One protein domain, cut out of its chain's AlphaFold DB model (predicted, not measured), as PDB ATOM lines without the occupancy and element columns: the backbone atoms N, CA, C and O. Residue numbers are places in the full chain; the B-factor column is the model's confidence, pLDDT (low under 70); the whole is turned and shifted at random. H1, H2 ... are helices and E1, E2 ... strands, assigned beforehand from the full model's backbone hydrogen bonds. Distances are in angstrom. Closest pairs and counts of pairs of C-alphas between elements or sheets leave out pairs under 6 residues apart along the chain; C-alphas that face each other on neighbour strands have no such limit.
ATOM      1  N   LYS A   3     245.143 169.683 205.043       69.31
ATOM      2  CA  LYS A   3     245.127 168.381 204.365       69.31
ATOM      3  C   LYS A   3     244.172 167.463 205.118       69.31
ATOM      4  O   LYS A   3     244.356 167.231 206.310       69.31
ATOM      5  N   ILE A   4     243.137 167.004 204.423       67.56
ATOM      6  CA  ILE A   4     242.168 166.039 204.942       67.56
ATOM      7  C   ILE A   4     242.507 164.710 204.285       67.56
ATOM      8  O   ILE A   4     242.433 164.594 203.062       67.56
ATOM      9  N   THR A   5     242.913 163.732 205.086       70.94
ATOM     10  CA  THR A   5     243.190 162.377 204.606       70.94
ATOM     11  C   THR A   5     242.094 161.468 205.139       70.94
ATOM     12  O   THR A   5     241.990 161.250 206.345       70.94
ATOM     13  N   LEU A   6     241.260 160.970 204.228       65.44
ATOM     14  CA  LEU A   6     240.205 160.004 204.515       65.44
ATOM     15  C   LEU A   6     240.733 158.608 204.184       65.44
ATOM     16  O   LEU A   6     240.887 158.257 203.017       65.44
ATOM     17  N   SER A   7     241.023 157.829 205.219       69.38
ATOM     18  CA  SER A   7     241.339 156.405 205.134       69.38
ATOM     19  C   SER A   7     240.145 155.592 205.636       69.38
ATOM     20  O   SER A   7     239.325 156.089 206.402       69.38
ATOM     21  N   LYS A   8     240.050 154.328 205.208       64.38
ATOM     22  CA  LYS A   8     238.871 153.455 205.375       64.38
ATOM     23  C   LYS A   8     238.305 153.377 206.804       64.38
ATOM     24  O   LYS A   8     237.098 153.240 206.955       64.38
ATOM     25  N   ASP A   9     239.153 153.564 207.814       67.44
ATOM     26  CA  ASP A   9     238.779 153.569 209.233       67.44
ATOM     27  C   ASP A   9     239.380 154.754 210.010       67.44
ATOM     28  O   ASP A   9     239.300 154.800 211.233       67.44
ATOM     29  N   ASN A  10     240.009 155.716 209.326       66.25
ATOM     30  CA  ASN A  10     240.722 156.817 209.975       66.25
ATOM     31  C   ASN A  10     240.521 158.117 209.202       66.25
ATOM     32  O   ASN A  10     240.798 158.188 208.003       66.25
ATOM     33  N   ILE A  11     240.076 159.158 209.898       73.19
ATOM     34  CA  ILE A  11     239.964 160.505 209.349       73.19
ATOM     35  C   ILE A  11     241.062 161.342 209.997       73.19
ATOM     36  O   ILE A  11     240.949 161.726 211.156       73.19
ATOM     37  N   SER A  12     242.123 161.632 209.250       71.19
ATOM     38  CA  SER A  12     243.184 162.528 209.708       71.19
ATOM     39  C   SER A  12     242.907 163.934 209.193       71.19
ATOM     40  O   SER A  12     242.968 164.195 207.986       71.19
ATOM     41  N   PHE A  13     242.646 164.862 210.109       75.62
ATOM     42  CA  PHE A  13     242.508 166.281 209.803       75.62
ATOM     43  C   PHE A  13     243.772 167.028 210.227       75.62
ATOM     44  O   PHE A  13     244.044 167.167 211.416       75.62
ATOM     45  N   CYS A  14     244.546 167.530 209.263       74.00
ATOM     46  CA  CYS A  14     245.711 168.367 209.540       74.00
ATOM     47  C   CYS A  14     245.411 169.838 209.242       74.00
ATOM     48  O   CYS A  14     245.202 170.222 208.085       74.00
ATOM     49  N   TYR A  15     245.479 170.677 210.276       76.88
ATOM     50  CA  TYR A  15     245.372 172.129 210.181       76.88
ATOM     51  C   TYR A  15     246.525 172.813 210.912       76.88
ATOM     52  O   TYR A  15     246.767 172.576 212.090       76.88
ATOM     53  N   LYS A  16     247.238 173.702 210.207       76.94
ATOM     54  CA  LYS A  16     248.296 174.557 210.780       76.94
ATOM     55  C   LYS A  16     249.329 173.766 211.618       76.94
ATOM     56  O   LYS A  16     249.675 174.164 212.724       76.94
ATOM     57  N   ASN A  17     249.800 172.643 211.065       77.00
ATOM     58  CA  ASN A  17     250.759 171.710 211.680       77.00
ATOM     59  C   ASN A  17     250.244 170.927 212.908       77.00
ATOM     60  O   ASN A  17     251.019 170.208 213.531       77.00
ATOM     61  N   ASN A  18     248.952 171.031 213.234       72.06
ATOM     62  CA  ASN A  18     248.272 170.140 214.169       72.06
ATOM     63  C   ASN A  18     247.455 169.124 213.377       72.06
ATOM     64  O   ASN A  18     246.566 169.500 212.610       72.06
ATOM     65  N   CYS A  19     247.783 167.851 213.548       72.50
ATOM     66  CA  CYS A  19     247.072 166.739 212.941       72.50
ATOM     67  C   CYS A  19     246.266 166.030 214.018       72.50
ATOM     68  O   CYS A  19     246.803 165.664 215.061       72.50
ATOM     69  N   VAL A  20     244.971 165.893 213.774       72.31
ATOM     70  CA  VAL A  20     244.047 165.167 214.634       72.31
ATOM     71  C   VAL A  20     243.627 163.923 213.873       72.31
ATOM     72  O   VAL A  20     242.939 164.020 212.855       72.31
ATOM     73  N   ASP A  21     244.063 162.766 214.359       72.25
ATOM     74  CA  ASP A  21     243.626 161.463 213.875       72.25
ATOM     75  C   ASP A  21     242.345 161.062 214.607       72.25
ATOM     76  O   ASP A  21     242.357 160.654 215.770       72.25
ATOM     77  N   ALA A  22     241.212 161.195 213.924       69.12
ATOM     78  CA  ALA A  22     239.954 160.631 214.374       69.12
ATOM     79  C   ALA A  22     239.885 159.173 213.905       69.12
ATOM     80  O   ALA A  22     239.549 158.875 212.755       69.12
ATOM     81  N   ASN A  23     240.243 158.264 214.809       73.69
ATOM     82  CA  ASN A  23     240.109 156.832 214.589       73.69
ATOM     83  C   ASN A  23     238.619 156.447 214.637       73.69
ATOM     84  O   ASN A  23     237.903 156.810 215.577       73.69
ATOM     85  N   GLY A  24     238.140 155.728 213.622       68.50
ATOM     86  CA  GLY A  24     236.742 155.323 213.490       68.50
ATOM     87  C   GLY A  24     236.258 154.443 214.643       68.50
ATOM     88  O   GLY A  24     235.065 154.435 214.945       68.50
ATOM     89  N   ASP A  25     237.174 153.758 215.329       76.44
ATOM     90  CA  ASP A  25     236.865 152.951 216.509       76.44
ATOM     91  C   ASP A  25     236.459 153.821 217.711       76.44
ATOM     92  O   ASP A  25     235.399 153.622 218.305       76.44
ATOM     93  N   LEU A  26     237.216 154.894 217.978       77.31
ATOM     94  CA  LEU A  26     236.879 155.877 219.015       77.31
ATOM     95  C   LEU A  26     235.557 156.585 218.700       77.31
ATOM     96  O   LEU A  26     234.716 156.757 219.583       77.31
ATOM     97  N   ALA A  27     235.339 156.950 217.434       78.94
ATOM     98  CA  ALA A  27     234.084 157.558 217.000       78.94
ATOM     99  C   ALA A  27     232.890 156.600 217.167       78.94
ATOM    100  O   ALA A  27     231.826 157.019 217.627       78.94
ATOM    101  N   LYS A  28     233.065 155.308 216.853       80.31
ATOM    102  CA  LYS A  28     232.051 154.273 217.095       80.31
ATOM    103  C   LYS A  28     231.739 154.148 218.579       80.31
ATOM    104  O   LYS A  28     230.570 154.239 218.940       80.31
ATOM    105  N   VAL A  29     232.750 153.978 219.431       88.56
ATOM    106  CA  VAL A  29     232.565 153.807 220.882       88.56
ATOM    107  C   VAL A  29     231.820 154.998 221.486       88.56
ATOM    108  O   VAL A  29     230.848 154.805 222.218       88.56
ATOM    109  N   LEU A  30     232.210 156.227 221.133       85.81
ATOM    110  CA  LEU A  30     231.538 157.439 221.608       85.81
ATOM    111  C   LEU A  30     230.079 157.508 221.141       85.81
ATOM    112  O   LEU A  30     229.191 157.819 221.934       85.81
ATOM    113  N   THR A  31     229.821 157.170 219.878       88.19
ATOM    114  CA  THR A  31     228.472 157.215 219.299       88.19
ATOM    115  C   THR A  31     227.555 156.156 219.916       88.19
ATOM    116  O   THR A  31     226.429 156.471 220.299       88.19
ATOM    117  N   TYR A  32     228.033 154.917 220.068       91.94
ATOM    118  CA  TYR A  32     227.274 153.836 220.704       91.94
ATOM    119  C   TYR A  32     226.979 154.135 222.173       91.94
ATOM    120  O   TYR A  32     225.854 153.923 222.622       91.94
ATOM    121  N   SER A  33     227.960 154.664 222.908       91.94
ATOM    122  CA  SER A  33     227.787 155.040 224.313       91.94
ATOM    123  C   SER A  33     226.733 156.139 224.476       91.94
ATOM    124  O   SER A  33     225.819 156.014 225.291       91.94
ATOM    125  N   LEU A  34     226.786 157.179 223.636       93.62
ATOM    126  CA  LEU A  34     225.794 158.253 223.655       93.62
ATOM    127  C   LEU A  34     224.389 157.736 223.320       93.62
ATOM    128  O   LEU A  34     223.434 158.047 224.030       93.62
ATOM    129  N   ALA A  35     224.260 156.917 222.274       94.06
ATOM    130  CA  ALA A  35     222.981 156.332 221.884       94.06
ATOM    131  C   ALA A  35     222.383 155.468 223.007       94.06
ATOM    132  O   ALA A  35     221.193 155.565 223.298       94.06
ATOM    133  N   PHE A  36     223.213 154.668 223.681       95.62
ATOM    134  CA  PHE A  36     222.794 153.837 224.806       95.62
ATOM    135  C   PHE A  36     222.241 154.666 225.972       95.62
ATOM    136  O   PHE A  36     221.164 154.363 226.490       95.62
ATOM    137  N   LEU A  37     222.929 155.751 226.345       94.88
ATOM    138  CA  LEU A  37     222.466 156.665 227.392       94.88
ATOM    139  C   LEU A  37     221.124 157.314 227.041       94.88
ATOM    140  O   LEU A  37     220.252 157.411 227.904       94.88
ATOM    141  N   VAL A  38     220.934 157.717 225.781       94.81
ATOM    142  CA  VAL A  38     219.665 158.295 225.314       94.81
ATOM    143  C   VAL A  38     218.526 157.285 225.441       94.81
ATOM    144  O   VAL A  38     217.458 157.643 225.936       94.81
ATOM    145  N   VAL A  39     218.743 156.027 225.045       95.12
ATOM    146  CA  VAL A  39     217.723 154.970 225.146       95.12
ATOM    147  C   VAL A  39     217.353 154.698 226.603       95.12
ATOM    148  O   VAL A  39     216.173 154.690 226.939       95.12
ATOM    149  N   ILE A  40     218.334 154.528 227.491       92.94
ATOM    150  CA  ILE A  40     218.047 154.291 228.914       92.94
ATOM    151  C   ILE A  40     217.334 155.487 229.531       92.94
ATOM    152  O   ILE A  40     216.343 155.302 230.235       92.94
ATOM    153  N   GLY A  41     217.808 156.703 229.255       91.31
ATOM    154  CA  GLY A  41     217.190 157.922 229.763       91.31
ATOM    155  C   GLY A  41     215.736 158.043 229.322       91.31
ATOM    156  O   GLY A  41     214.867 158.287 230.149       91.31
ATOM    157  N   SER A  42     215.448 157.785 228.044       90.00
ATOM    158  CA  SER A  42     214.078 157.843 227.529       90.00
ATOM    159  C   SER A  42     213.175 156.758 228.120       90.00
ATOM    160  O   SER A  42     212.054 157.069 228.515       90.00
ATOM    161  N   VAL A  43     213.652 155.520 228.278       92.00
ATOM    162  CA  VAL A  43     212.889 154.461 228.966       92.00
ATOM    163  C   VAL A  43     212.626 154.831 230.428       92.00
ATOM    164  O   VAL A  43     211.492 154.719 230.890       92.00
ATOM    165  N   ALA A  44     213.635 155.326 231.147       90.00
ATOM    166  CA  ALA A  44     213.487 155.771 232.530       90.00
ATOM    167  C   ALA A  44     212.468 156.916 232.654       90.00
ATOM    168  O   ALA A  44     211.597 156.862 233.518       90.00
ATOM    169  N   SER A  45     212.507 157.901 231.751       88.06
ATOM    170  CA  SER A  45     211.531 158.995 231.715       88.06
ATOM    171  C   SER A  45     210.104 158.512 231.448       88.06
ATOM    172  O   SER A  45     209.173 159.033 232.053       88.06
ATOM    173  N   ILE A  46     209.908 157.510 230.583       89.94
ATOM    174  CA  ILE A  46     208.579 156.927 230.327       89.94
ATOM    175  C   ILE A  46     208.045 156.215 231.578       89.94
ATOM    176  O   ILE A  46     206.863 156.344 231.903       89.94
ATOM    177  N   ILE A  47     208.908 155.482 232.287       87.62
ATOM    178  CA  ILE A  47     208.549 154.779 233.527       87.62
ATOM    179  C   ILE A  47     208.186 155.782 234.624       87.62
ATOM    180  O   ILE A  47     207.172 155.611 235.294       87.62
ATOM    181  N   GLU A  48     208.976 156.844 234.784       81.69
ATOM    182  CA  GLU A  48     208.717 157.883 235.780       81.69
ATOM    183  C   GLU A  48     207.463 158.700 235.453       81.69
ATOM    184  O   GLU A  48     206.685 159.004 236.347       81.69
ATOM    185  N   SER A  49     207.206 158.974 234.171       74.38
ATOM    186  CA  SER A  49     205.989 159.654 233.715       74.38
ATOM    187  C   SER A  49     204.725 158.787 233.785       74.38
ATOM    188  O   SER A  49     203.629 159.325 233.643       74.38
ATOM    189  N   SER A  50     204.856 157.464 233.940       68.44
ATOM    190  CA  SER A  50     203.723 156.536 234.108       68.44
ATOM    191  C   SER A  50     203.349 156.304 235.577       68.44
ATOM    192  O   SER A  50     202.404 155.560 235.847       68.44
ATOM    193  N   LYS A  51     204.100 156.893 236.514       56.97
ATOM    194  CA  LYS A  51     203.831 156.874 237.954       56.97
ATOM    195  C   LYS A  51     202.998 158.085 238.365       56.97
ATOM    196  O   LYS A  51     202.147 157.898 239.262       56.97
TER     197      LYS A  51
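AT A GLANCE: This is residues 3 to 51 of the 51 residues of an uncharacterized protein of Aequorivita sp. 609 (UniProt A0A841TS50). What shape does the printed part have? It is a small sheet of three strands, E1, E2 and E3, with one long helix, H1, which follows the sheet's last strand, E3, with no residue between them, turns off from it at a corner and sticks out with residues 28 to 51 like a handle. The helix and the end after it make most of the length. What is it made of, and how large is it? The printed part has 49 residues, with three named strands and then one named helix, E1 E2 E3 H1, of mixed class; the sheet's order is E1 - E2 - E3, antiparallel. It is extended, with a radius of gyration of the C-alphas of 17.7 A and spans of 55 by 22 by 11 A.

HOW THE PARTS SIT: How do the strands pair? E1, residues 3 to 7, and E2, residues 10 to 15, form an antiparallel hairpin, with N 5 and O 12 within hydrogen-bond range at 2.9 A. E2 and E3, residues 18 to 23, form another, with N 13 and O 20 at 2.9 A; the three strands are a meander, each the antiparallel neighbour of the one before. Where does the helix meet the sheet? H1, residues 24 to 49, only grazes the sheet with its residues 24 to 27; the closest C-alphas of E2 and H1 are those of Asn 10 and Gly 24, 5.5 A apart. In H1 every O i to N i+4 pair is within hydrogen-bond range.

IN THESE COORDINATES: Where does E1 begin? C-alpha 3 is at (245.127, 168.381, 204.365). How long are the longer elements? From first to last C-alpha E2 measures 16.0 A, E3 15.6 A and H1 37.1 A. Where does H1 end? C-alpha 49 is at (205.989, 159.654, 233.715).

THE WHOLE: How far does it reach, and is it unbroken? The two C-alphas farthest apart, those of Asn 17 and Lys 51, are 55.8 A apart. The printed part has no cut, and its three links are tight. Where is confidence low? The mean pLDDT of the printed part is 79.5, and residues 3 to 4, 6 to 10, 22, 24 and 50 to 51 are under 70.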